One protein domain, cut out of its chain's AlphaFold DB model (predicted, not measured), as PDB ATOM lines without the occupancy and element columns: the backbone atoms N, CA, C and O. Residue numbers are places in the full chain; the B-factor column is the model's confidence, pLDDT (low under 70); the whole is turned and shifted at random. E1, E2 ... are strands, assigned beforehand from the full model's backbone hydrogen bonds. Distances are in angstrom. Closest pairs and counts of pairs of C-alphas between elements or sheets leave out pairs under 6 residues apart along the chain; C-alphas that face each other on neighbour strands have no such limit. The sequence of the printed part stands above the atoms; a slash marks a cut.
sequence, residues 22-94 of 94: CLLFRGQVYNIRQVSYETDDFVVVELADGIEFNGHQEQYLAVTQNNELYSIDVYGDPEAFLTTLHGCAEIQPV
ATOM      1  N   CYS A  22     364.497 566.835 396.750       95.19
ATOM      2  CA  CYS A  22     363.832 568.118 396.663       95.19
ATOM      3  C   CYS A  22     363.910 568.653 395.234       95.19
ATOM      4  O   CYS A  22     364.763 568.255 394.443       95.19
ATOM      5  N   LEU A  23     362.984 569.548 394.915       97.06
ATOM      6  CA  LEU A  23     362.992 570.331 393.695       97.06
ATOM      7  C   LEU A  23     363.573 571.710 394.020       97.06
ATOM      8  O   LEU A  23     363.028 572.426 394.861       97.06
ATOM      9  N   LEU A  24     364.657 572.091 393.351       97.50
ATOM     10  CA  LEU A  24     365.198 573.445 393.382       97.50
ATOM     11  C   LEU A  24     364.626 574.232 392.202       97.50
ATOM     12  O   LEU A  24     364.912 573.919 391.049       97.50
ATOM     13  N   PHE A  25     363.843 575.272 392.479       97.25
ATOM     14  CA  PHE A  25     363.250 576.129 391.453       97.25
ATOM     15  C   PHE A  25     363.253 577.589 391.907       97.25
ATOM     16  O   PHE A  25     362.842 577.905 393.021       97.25
ATOM     17  N   ARG A  26     363.759 578.496 391.057       95.44
ATOM     18  CA  ARG A  26     363.887 579.943 391.351       95.44
ATOM     19  C   ARG A  26     364.554 580.250 392.707       95.44
ATOM     20  O   ARG A  26     364.182 581.198 393.393       95.44
ATOM     21  N   GLY A  27     365.545 579.443 393.093       94.56
ATOM     22  CA  GLY A  27     366.276 579.589 394.359       94.56
ATOM     23  C   GLY A  27     365.509 579.134 395.607       94.56
ATOM     24  O   GLY A  27     366.001 579.331 396.715       94.56
ATOM     25  N   GLN A  28     364.328 578.531 395.448       95.56
ATOM     26  CA  GLN A  28     363.543 577.941 396.529       95.56
ATOM     27  C   GLN A  28     363.591 576.415 396.459       95.56
ATOM     28  O   GLN A  28     363.674 575.832 395.378       95.56
ATOM     29  N   VAL A  29     363.543 575.782 397.632       95.38
ATOM     30  CA  VAL A  29     363.569 574.326 397.781       95.38
ATOM     31  C   VAL A  29     362.165 573.839 398.109       95.38
ATOM     32  O   VAL A  29     361.578 574.266 399.102       95.38
ATOM     33  N   TYR A  30     361.658 572.912 397.304       95.88
ATOM     34  CA  TYR A  30     360.356 572.285 397.493       95.88
ATOM     35  C   TYR A  30     360.536 570.800 397.793       95.88
ATOM     36  O   TYR A  30     361.232 570.081 397.077       95.88
ATOM     37  N   ASN A  31     359.902 570.321 398.862       95.12
ATOM     38  CA  ASN A  31     359.982 568.913 399.235       95.12
ATOM     39  C   ASN A  31     359.204 568.051 398.237       95.12
ATOM     40  O   ASN A  31     358.011 568.281 398.020       95.12
ATOM     41  N   ILE A  32     359.854 567.023 397.688       95.50
ATOM     42  CA  ILE A  32     359.191 566.020 396.851       95.50
ATOM     43  C   ILE A  32     358.620 564.936 397.767       95.50
ATOM     44  O   ILE A  32     359.343 564.278 398.518       95.50
ATOM     45  N   ARG A  33     357.303 564.731 397.702       94.50
ATOM     46  CA  ARG A  33     356.611 563.644 398.403       94.50
ATOM     47  C   ARG A  33     356.943 562.300 397.751       94.50
ATOM     48  O   ARG A  33     357.293 561.337 398.446       94.50
ATOM     49  N   GLN A  34     356.864 562.247 396.421       93.56
ATOM     50  CA  GLN A  34     357.199 561.076 395.613       93.56
ATOM     51  C   GLN A  34     357.456 561.431 394.142       93.56
ATOM     52  O   GLN A  34     357.046 562.487 393.670       93.56
ATOM     53  N   VAL A  35     358.107 560.511 393.427       93.19
ATOM     54  CA  VAL A  35     358.093 560.460 391.960       93.19
ATOM     55  C   VAL A  35     356.840 559.689 391.553       93.19
ATOM     56  O   VAL A  35     356.656 558.552 391.991       93.19
ATOM     57  N   SER A  36     355.964 560.319 390.778       92.19
ATOM     58  CA  SER A  36     354.676 559.744 390.366       92.19
ATOM     59  C   SER A  36     354.762 559.030 389.021       92.19
ATOM     60  O   SER A  36     354.003 558.094 388.779       92.19
ATOM     61  N   TYR A  37     355.669 559.473 388.149       89.94
ATOM     62  CA  TYR A  37     355.872 558.919 386.816       89.94
ATOM     63  C   TYR A  37     357.269 559.286 386.308       89.94
ATOM     64  O   TYR A  37     357.794 560.338 386.661       89.94
ATOM     65  N   GLU A  38     357.871 558.429 385.495       92.44
ATOM     66  CA  GLU A  38     359.218 558.624 384.962       92.44
ATOM     67  C   GLU A  38     359.298 558.021 383.560       92.44
ATOM     68  O   GLU A  38     358.811 556.912 383.319       92.44
ATOM     69  N   THR A  39     359.887 558.780 382.644       91.81
ATOM     70  CA  THR A  39     360.224 558.368 381.281       91.81
ATOM     71  C   THR A  39     361.695 558.655 381.022       91.81
ATOM     72  O   THR A  39     362.379 559.241 381.863       91.81
ATOM     73  N   ASP A  40     362.174 558.288 379.835       92.69
ATOM     74  CA  ASP A  40     363.504 558.701 379.402       92.69
ATOM     75  C   ASP A  40     363.604 560.233 379.272       92.69
ATOM     76  O   ASP A  40     364.669 560.777 379.518       92.69
ATOM     77  N   ASP A  41     362.521 560.955 378.972       93.44
ATOM     78  CA  ASP A  41     362.582 562.392 378.667       93.44
ATOM     79  C   ASP A  41     362.306 563.300 379.879       93.44
ATOM     80  O   ASP A  41     362.799 564.433 379.943       93.44
ATOM     81  N   PHE A  42     361.506 562.835 380.843       94.56
ATOM     82  CA  PHE A  42     361.107 563.630 382.004       94.56
ATOM     83  C   PHE A  42     360.672 562.790 383.208       94.56
ATOM     84  O   PHE A  42     360.238 561.643 383.095       94.56
ATOM     85  N   VAL A  43     360.700 563.429 384.376       95.38
ATOM     86  CA  VAL A  43     360.245 562.877 385.655       95.38
ATOM     87  C   VAL A  43     359.104 563.726 386.194       95.38
ATOM     88  O   VAL A  43     359.249 564.936 386.341       95.38
ATOM     89  N   VAL A  44     357.981 563.100 386.538       95.69
ATOM     90  CA  VAL A  44     356.873 563.749 387.244       95.69
ATOM     91  C   VAL A  44     357.038 563.559 388.742       95.69
ATOM     92  O   VAL A  44     357.083 562.433 389.245       95.69
ATOM     93  N   VAL A  45     357.050 564.670 389.464       96.00
ATOM     94  CA  VAL A  45     357.129 564.709 390.921       96.00
ATOM     95  C   VAL A  45     355.838 565.246 391.517       96.00
ATOM     96  O   VAL A  45     355.226 566.167 390.982       96.00
ATOM     97  N   GLU A  46     355.452 564.688 392.660       95.69
ATOM     98  CA  GLU A  46     354.438 565.263 393.537       95.69
ATOM     99  C   GLU A  46     355.135 566.034 394.661       95.69
ATOM    100  O   GLU A  46     355.939 565.475 395.415       95.69
ATOM    101  N   LEU A  47     354.816 567.314 394.801       95.56
ATOM    102  CA  LEU A  47     355.327 568.177 395.858       95.56
ATOM    103  C   LEU A  47     354.489 568.063 397.135       95.56
ATOM    104  O   LEU A  47     353.278 567.853 397.096       95.56
ATOM    105  N   ALA A  48     355.129 568.251 398.290       94.31
ATOM    106  CA  ALA A  48     354.439 568.218 399.578       94.31
ATOM    107  C   ALA A  48     353.455 569.390 399.754       94.31
ATOM    108  O   ALA A  48     352.328 569.162 400.200       94.31
ATOM    109  N   ASP A  49     353.879 570.600 399.372       90.75
ATOM    110  CA  ASP A  49     353.145 571.855 399.600       90.75
ATOM    111  C   ASP A  49     352.699 572.549 398.292       90.75
ATOM    112  O   ASP A  49     351.888 573.472 398.324       90.75
ATOM    113  N   GLY A  50     353.147 572.063 397.126       92.12
ATOM    114  CA  GLY A  50     352.854 572.647 395.808       92.12
ATOM    115  C   GLY A  50     353.551 573.989 395.532       92.12
ATOM    116  O   GLY A  50     354.178 574.577 396.410       92.12
ATOM    117  N   ILE A  51     353.449 574.467 394.290       95.31
ATOM    118  CA  ILE A  51     353.955 575.769 393.823       95.31
ATOM    119  C   ILE A  51     352.789 576.546 393.220       95.31
ATOM    120  O   ILE A  51     351.971 575.974 392.509       95.31
ATOM    121  N   GLU A  52     352.701 577.847 393.489       95.12
ATOM    122  CA  GLU A  52     351.705 578.697 392.839       95.12
ATOM    123  C   GLU A  52     352.218 579.213 391.488       95.12
ATOM    124  O   GLU A  52     353.242 579.900 391.414       95.12
ATOM    125  N   PHE A  53     351.463 578.936 390.428       93.12
ATOM    126  CA  PHE A  53     351.645 579.507 389.100       93.12
ATOM    127  C   PHE A  53     350.365 580.231 388.684       93.12
ATOM    128  O   PHE A  53     349.288 579.646 388.660       93.12
ATOM    129  N   ASN A  54     350.465 581.522 388.352       87.56
ATOM    130  CA  ASN A  54     349.334 582.334 387.881       87.56
ATOM    131  C   ASN A  54     348.072 582.258 388.777       87.56
ATOM    132  O   ASN A  54     346.955 582.282 388.270       87.56
ATOM    133  N   GLY A  55     348.240 582.161 390.102       90.75
ATOM    134  CA  GLY A  55     347.132 582.048 391.061       90.75
ATOM    135  C   GLY A  55     346.555 580.636 391.230       90.75
ATOM    136  O   GLY A  55     345.568 580.464 391.944       90.75
ATOM    137  N   HIS A  56     347.158 579.624 390.600       90.50
ATOM    138  CA  HIS A  56     346.794 578.218 390.744       90.50
ATOM    139  C   HIS A  56     347.900 577.448 391.462       90.50
ATOM    140  O   HIS A  56     349.075 577.579 391.133       90.50
ATOM    141  N   GLN A  57     347.524 576.631 392.445       94.44
ATOM    142  CA  GLN A  57     348.465 575.778 393.161       94.44
ATOM    143  C   GLN A  57     348.660 574.463 392.401       94.44
ATOM    144  O   GLN A  57     347.721 573.685 392.240       94.44
ATOM    145  N   GLU A  58     349.891 574.198 391.973       94.62
ATOM    146  CA  GLU A  58     350.283 572.980 391.277       94.62
ATOM    147  C   GLU A  58     351.124 572.087 392.187       94.62
ATOM    148  O   GLU A  58     352.141 572.501 392.742       94.62
ATOM    149  N   GLN A  59     350.686 570.840 392.360       95.75
ATOM    150  CA  GLN A  59     351.411 569.840 393.152       95.75
ATOM    151  C   GLN A  59     352.144 568.819 392.292       95.75
ATOM    152  O   GLN A  59     353.112 568.236 392.768       95.75
ATOM    153  N   TYR A  60     351.708 568.619 391.053       95.94
ATOM    154  CA  TYR A  60     352.312 567.670 390.128       95.94
ATOM    155  C   TYR A  60     353.007 568.434 389.017       95.94
ATOM    156  O   TYR A  60     352.370 569.209 388.309       95.94
ATOM    157  N   LEU A  61     354.312 568.223 388.888       97.19
ATOM    158  CA  LEU A  61     355.150 568.932 387.929       97.19
ATOM    159  C   LEU A  61     356.107 567.956 387.264       97.19
ATOM    160  O   LEU A  61     356.559 567.001 387.898       97.19
ATOM    161  N   ALA A  62     356.432 568.212 386.004       97.19
ATOM    162  CA  ALA A  62     357.431 567.458 385.266       97.19
ATOM    163  C   ALA A  62     358.750 568.228 385.202       97.19
ATOM    164  O   ALA A  62     358.755 569.427 384.935       97.19
ATOM    165  N   VAL A  63     359.861 567.530 385.413       97.62
ATOM    166  CA  VAL A  63     361.217 568.030 385.170       97.62
ATOM    167  C   VAL A  63     361.816 567.234 384.018       97.62
ATOM    168  O   VAL A  63     361.914 566.010 384.110       97.62
ATOM    169  N   THR A  64     362.184 567.905 382.928       96.94
ATOM    170  CA  THR A  64     362.818 567.264 381.764       96.94
ATOM    171  C   THR A  64     364.300 566.985 382.019       96.94
ATOM    172  O   THR A  64     364.907 567.567 382.921       96.94
ATOM    173  N   GLN A  65     364.928 566.157 381.180       94.94
ATOM    174  CA  GLN A  65     366.386 565.955 381.212       94.94
ATOM    175  C   GLN A  65     367.202 567.245 381.006       94.94
ATOM    176  O   GLN A  65     368.356 567.320 381.425       94.94
ATOM    177  N   ASN A  66     366.608 568.271 380.385       96.69
ATOM    178  CA  ASN A  66     367.228 569.583 380.186       96.69
ATOM    179  C   ASN A  66     367.020 570.526 381.382       96.69
ATOM    180  O   ASN A  66     367.248 571.730 381.262       96.69
ATOM    181  N   ASN A  67     366.588 569.991 382.530       97.12
ATOM    182  CA  ASN A  67     366.249 570.740 383.736       97.12
ATOM    183  C   ASN A  67     365.109 571.743 383.517       97.12
ATOM    184  O   ASN A  67     365.098 572.797 384.144       97.12
ATOM    185  N   GLU A  68     364.152 571.467 382.631       98.31
ATOM    186  CA  GLU A  68     363.003 572.349 382.404       98.31
ATOM    187  C   GLU A  68     361.801 571.892 383.233       98.31
ATOM    188  O   GLU A  68     361.471 570.708 383.252       98.31
ATOM    189  N   LEU A  69     361.133 572.831 383.904       98.06
ATOM    190  CA  LEU A  69     359.962 572.578 384.738       98.06
ATOM    191  C   LEU A  69     358.677 572.870 383.968       98.06
ATOM    192  O   LEU A  69     358.466 574.003 383.526       98.06
ATOM    193  N   TYR A  70     357.801 571.876 383.889       97.50
ATOM    194  CA  TYR A  70     356.518 571.962 383.207       97.50
ATOM    195  C   TYR A  70     355.339 571.632 384.127       97.50
ATOM    196  O   TYR A  70     355.422 570.727 384.961       97.50
ATOM    197  N   SER A  71     354.214 572.315 383.906       95.88
ATOM    198  CA  SER A  71     352.893 571.793 384.280       95.88
ATOM    199  C   SER A  71     352.572 570.539 383.473       95.88
ATOM    200  O   SER A  71     352.996 570.408 382.319       95.88
ATOM    201  N   ILE A  72     351.762 569.655 384.049       94.25
ATOM    202  CA  ILE A  72     351.256 568.461 383.366       94.25
ATOM    203  C   ILE A  72     349.733 568.489 383.261       94.25
ATOM    204  O   ILE A  72     349.062 569.038 384.135       94.25
ATOM    205  N   ASP A  73     349.187 567.849 382.232       89.44
ATOM    206  CA  ASP A  73     347.761 567.524 382.158       89.44
ATOM    207  C   ASP A  73     347.571 566.005 382.119       89.44
ATOM    208  O   ASP A  73     347.736 565.352 381.092       89.44
ATOM    209  N   VAL A  74     347.218 565.430 383.271       80.06
ATOM    210  CA  VAL A  74     347.002 563.981 383.421       80.06
ATOM    211  C   VAL A  74     345.700 563.491 382.784       80.06
ATOM    212  O   VAL A  74     345.513 562.284 382.640       80.06
ATOM    213  N   TYR A  75     344.790 564.404 382.436       81.75
ATOM    214  CA  TYR A  75     343.526 564.093 381.766       81.75
ATOM    215  C   TYR A  75     343.542 564.483 380.283       81.75
ATOM    216  O   TYR A  75     342.571 564.205 379.574       81.75
ATOM    217  N   GLY A  76     344.619 565.132 379.838       71.88
ATOM    218  CA  GLY A  76     344.809 565.612 378.481       71.88
ATOM    219  C   GLY A  76     345.150 564.509 377.483       71.88
ATOM    220  O   GLY A  76     345.222 563.320 377.803       71.88
ATOM    221  N   ASP A  77     345.357 564.929 376.236       73.50
ATOM    222  CA  ASP A  77     345.853 564.052 375.179       73.50
ATOM    223  C   ASP A  77     347.264 563.542 375.545       73.50
ATOM    224  O   ASP A  77     348.098 564.349 375.970       73.50
ATOM    225  N   PRO A  78     347.569 562.240 375.382       66.56
ATOM    226  CA  PRO A  78     348.910 561.706 375.613       66.56
ATOM    227  C   PRO A  78     350.022 562.451 374.861       66.56
ATOM    228  O   PRO A  78     351.146 562.516 375.354       66.56
ATOM    229  N   GLU A  79     349.723 563.032 373.693       72.38
ATOM    230  CA  GLU A  79     350.685 563.821 372.913       72.38
ATOM    231  C   GLU A  79     350.945 565.223 373.504       72.38
ATOM    232  O   GLU A  79     351.935 565.865 373.154       72.38
ATOM    233  N   ALA A  80     350.097 565.693 374.426       75.69
ATOM    234  CA  ALA A  80     350.147 567.020 375.046       75.69
ATOM    235  C   ALA A  80     350.303 566.959 376.579       75.69
ATOM    236  O   ALA A  80     349.817 567.830 377.301       75.69
ATOM    237  N   PHE A  81     350.984 565.926 377.081       87.81
ATOM    238  CA  PHE A  81     351.148 565.692 378.518       87.81
ATOM    239  C   PHE A  81     351.871 566.840 379.247       87.81
ATOM    240  O   PHE A  81     351.478 567.213 380.352       87.81
ATOM    241  N   LEU A  82     352.913 567.414 378.630       92.75
ATOM    242  CA  LEU A  82     353.614 568.604 379.125       92.75
ATOM    243  C   LEU A  82     352.950 569.857 378.552       92.75
ATOM    244  O   LEU A  82     352.886 570.013 377.333       92.75
ATOM    245  N   THR A  83     352.475 570.761 379.410       93.44
ATOM    246  CA  THR A  83     351.630 571.881 378.961       93.44
ATOM    247  C   THR A  83     352.339 573.231 379.003       93.44
ATOM    248  O   THR A  83     352.541 573.859 377.966       93.44
ATOM    249  N   THR A  84     352.735 573.697 380.188       95.06
ATOM    250  CA  THR A  84     353.266 575.057 380.388       95.06
ATOM    251  C   THR A  84     354.687 575.014 380.928       95.06
ATOM    252  O   THR A  84     354.904 574.445 381.989       95.06
ATOM    253  N   LEU A  85     355.640 575.647 380.232       96.50
ATOM    254  CA  LEU A  85     357.025 575.817 380.693       96.50
ATOM    255  C   LEU A  85     357.131 576.953 381.722       96.50
ATOM    256  O   LEU A  85     356.765 578.092 381.429       96.50
ATOM    257  N   HIS A  86     357.727 576.676 382.885       96.75
ATOM    258  CA  HIS A  86     357.885 577.644 383.986       96.75
ATOM    259  C   HIS A  86     359.312 578.166 384.190       96.75
ATOM    260  O   HIS A  86     359.515 579.182 384.876       96.75
ATOM    261  N   GLY A  87     360.297 577.482 383.605       96.75
ATOM    262  CA  GLY A  87     361.721 577.810 383.681       96.75
ATOM    263  C   GLY A  87     362.577 576.594 384.023       96.75
ATOM    264  O   GLY A  87     362.148 575.462 383.830       96.75
ATOM    265  N   CYS A  88     363.781 576.833 384.545       97.94
ATOM    266  CA  CYS A  88     364.705 575.761 384.907       97.94
ATOM    267  C   CYS A  88     364.519 575.296 386.359       97.94
ATOM    268  O   CYS A  88     364.459 576.136 387.262       97.94
ATOM    269  N   ALA A  89     364.490 573.982 386.586       97.88
ATOM    270  CA  ALA A  89     364.471 573.353 387.901       97.88
ATOM    271  C   ALA A  89     365.339 572.092 387.943       97.88
ATOM    272  O   ALA A  89     365.534 571.426 386.931       97.88
ATOM    273  N   GLU A  90     365.814 571.735 389.132       96.81
ATOM    274  CA  GLU A  90     366.647 570.550 389.343       96.81
ATOM    275  C   GLU A  90     366.085 569.683 390.466       96.81
ATOM    276  O   GLU A  90     365.679 570.196 391.512       96.81
ATOM    277  N   ILE A  91     366.098 568.365 390.270       95.62
ATOM    278  CA  ILE A  91     365.832 567.401 391.338       95.62
ATOM    279  C   ILE A  91     367.166 567.065 391.997       95.62
ATOM    280  O   ILE A  91     368.085 566.575 391.341       95.62
ATOM    281  N   GLN A  92     367.275 567.325 393.296       93.19
ATOM    282  CA  GLN A  92     368.509 567.131 394.051       93.19
ATOM    283  C   GLN A  92     368.255 566.256 395.285       93.19
ATOM    284  O   GLN A  92     367.179 566.331 395.886       93.19
ATOM    285  N   PRO A  93     369.219 565.409 395.687       88.12
ATOM    286  CA  PRO A  93     369.164 564.746 396.981       88.12
ATOM    287  C   PRO A  93     369.370 565.769 398.109       88.12
ATOM    288  O   PRO A  93     370.195 566.674 397.988       88.12
ATOM    289  N   VAL A  94     368.632 565.594 399.206       75.06
ATOM    290  CA  VAL A  94     368.748 566.356 400.462       75.06
ATOM    291  C   VAL A  94     369.732 565.681 401.411       75.06
ATOM    292  O   VAL A  94     369.671 564.434 401.544       75.06
TER     293      VAL A  94
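What this domain is: This is residues 22 to 94 of the 94 residues of an uncharacterized protein of Oceanospirillaceae bacterium (UniProt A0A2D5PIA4). Six antiparallel strands make a small closed barrel, following one another round the ring in chain order until E6 meets E1. Four of the strands, E2, E3, E4 and E6, bend strongly, and beyond the ring the far part of the E3 and E4 hairpin extends to one side, while the loop round Asp 77 lies at one end of the longest axis. The printed part has 73 residues, with strands E1 to E6 in order and no named helix, and its class is all strand. It is compact, with a radius of gyration of the C-alphas of 11.3 A and spans of 33 by 30 by 20 A.

Where its parts are: E1, residues 22 to 25, begins with C-alpha 22 at (363.832, 568.118, 396.663) and is 9.6 A long. E2, residues 28 to 38, spans 22.9 A and bends by 79 degrees at residue 33. E3, residues 42 to 53, spans 19.8 A and bends by 110 degrees at residue 49. E4, residues 56 to 64, spans 21.4 A and bends by 70 degrees at residue 59. E5, residues 68 to 72, spans 12.4 A. E6, residues 82 to 93, spans 24.0 A, bends by 98 degrees at residue 85 and ends with C-alpha 93 at (369.164, 564.746, 396.981).

How they stand to each other: The strands form a meander, each the antiparallel neighbour of the one before. Pairs within hydrogen-bond range include N 23 and O 30 for E1 and E2, 2.8 A; N 33 and O 46 for E2 and E3, 2.8 A; N 53 and O 56 for E3 and E4, 2.8 A; N 62 and O 70 for E4 and E5, 2.9 A; and N 71 and O 84 for E5 and E6, 2.9 A. E6 and E1 close the barrel, with N 24 and O 90 at 2.8 A. E6 pairs with E5 over residues 82 to 88 and with E1 over 89 to 92. E2 and E5 are apart.

The domain as a whole: The C-alphas of Asp 77 and Val 94, the two farthest apart, are 34.2 A from each other. The printed part has no cut and no long link. Mean pLDDT of the printed part is 92.4; residue 78 is under 70.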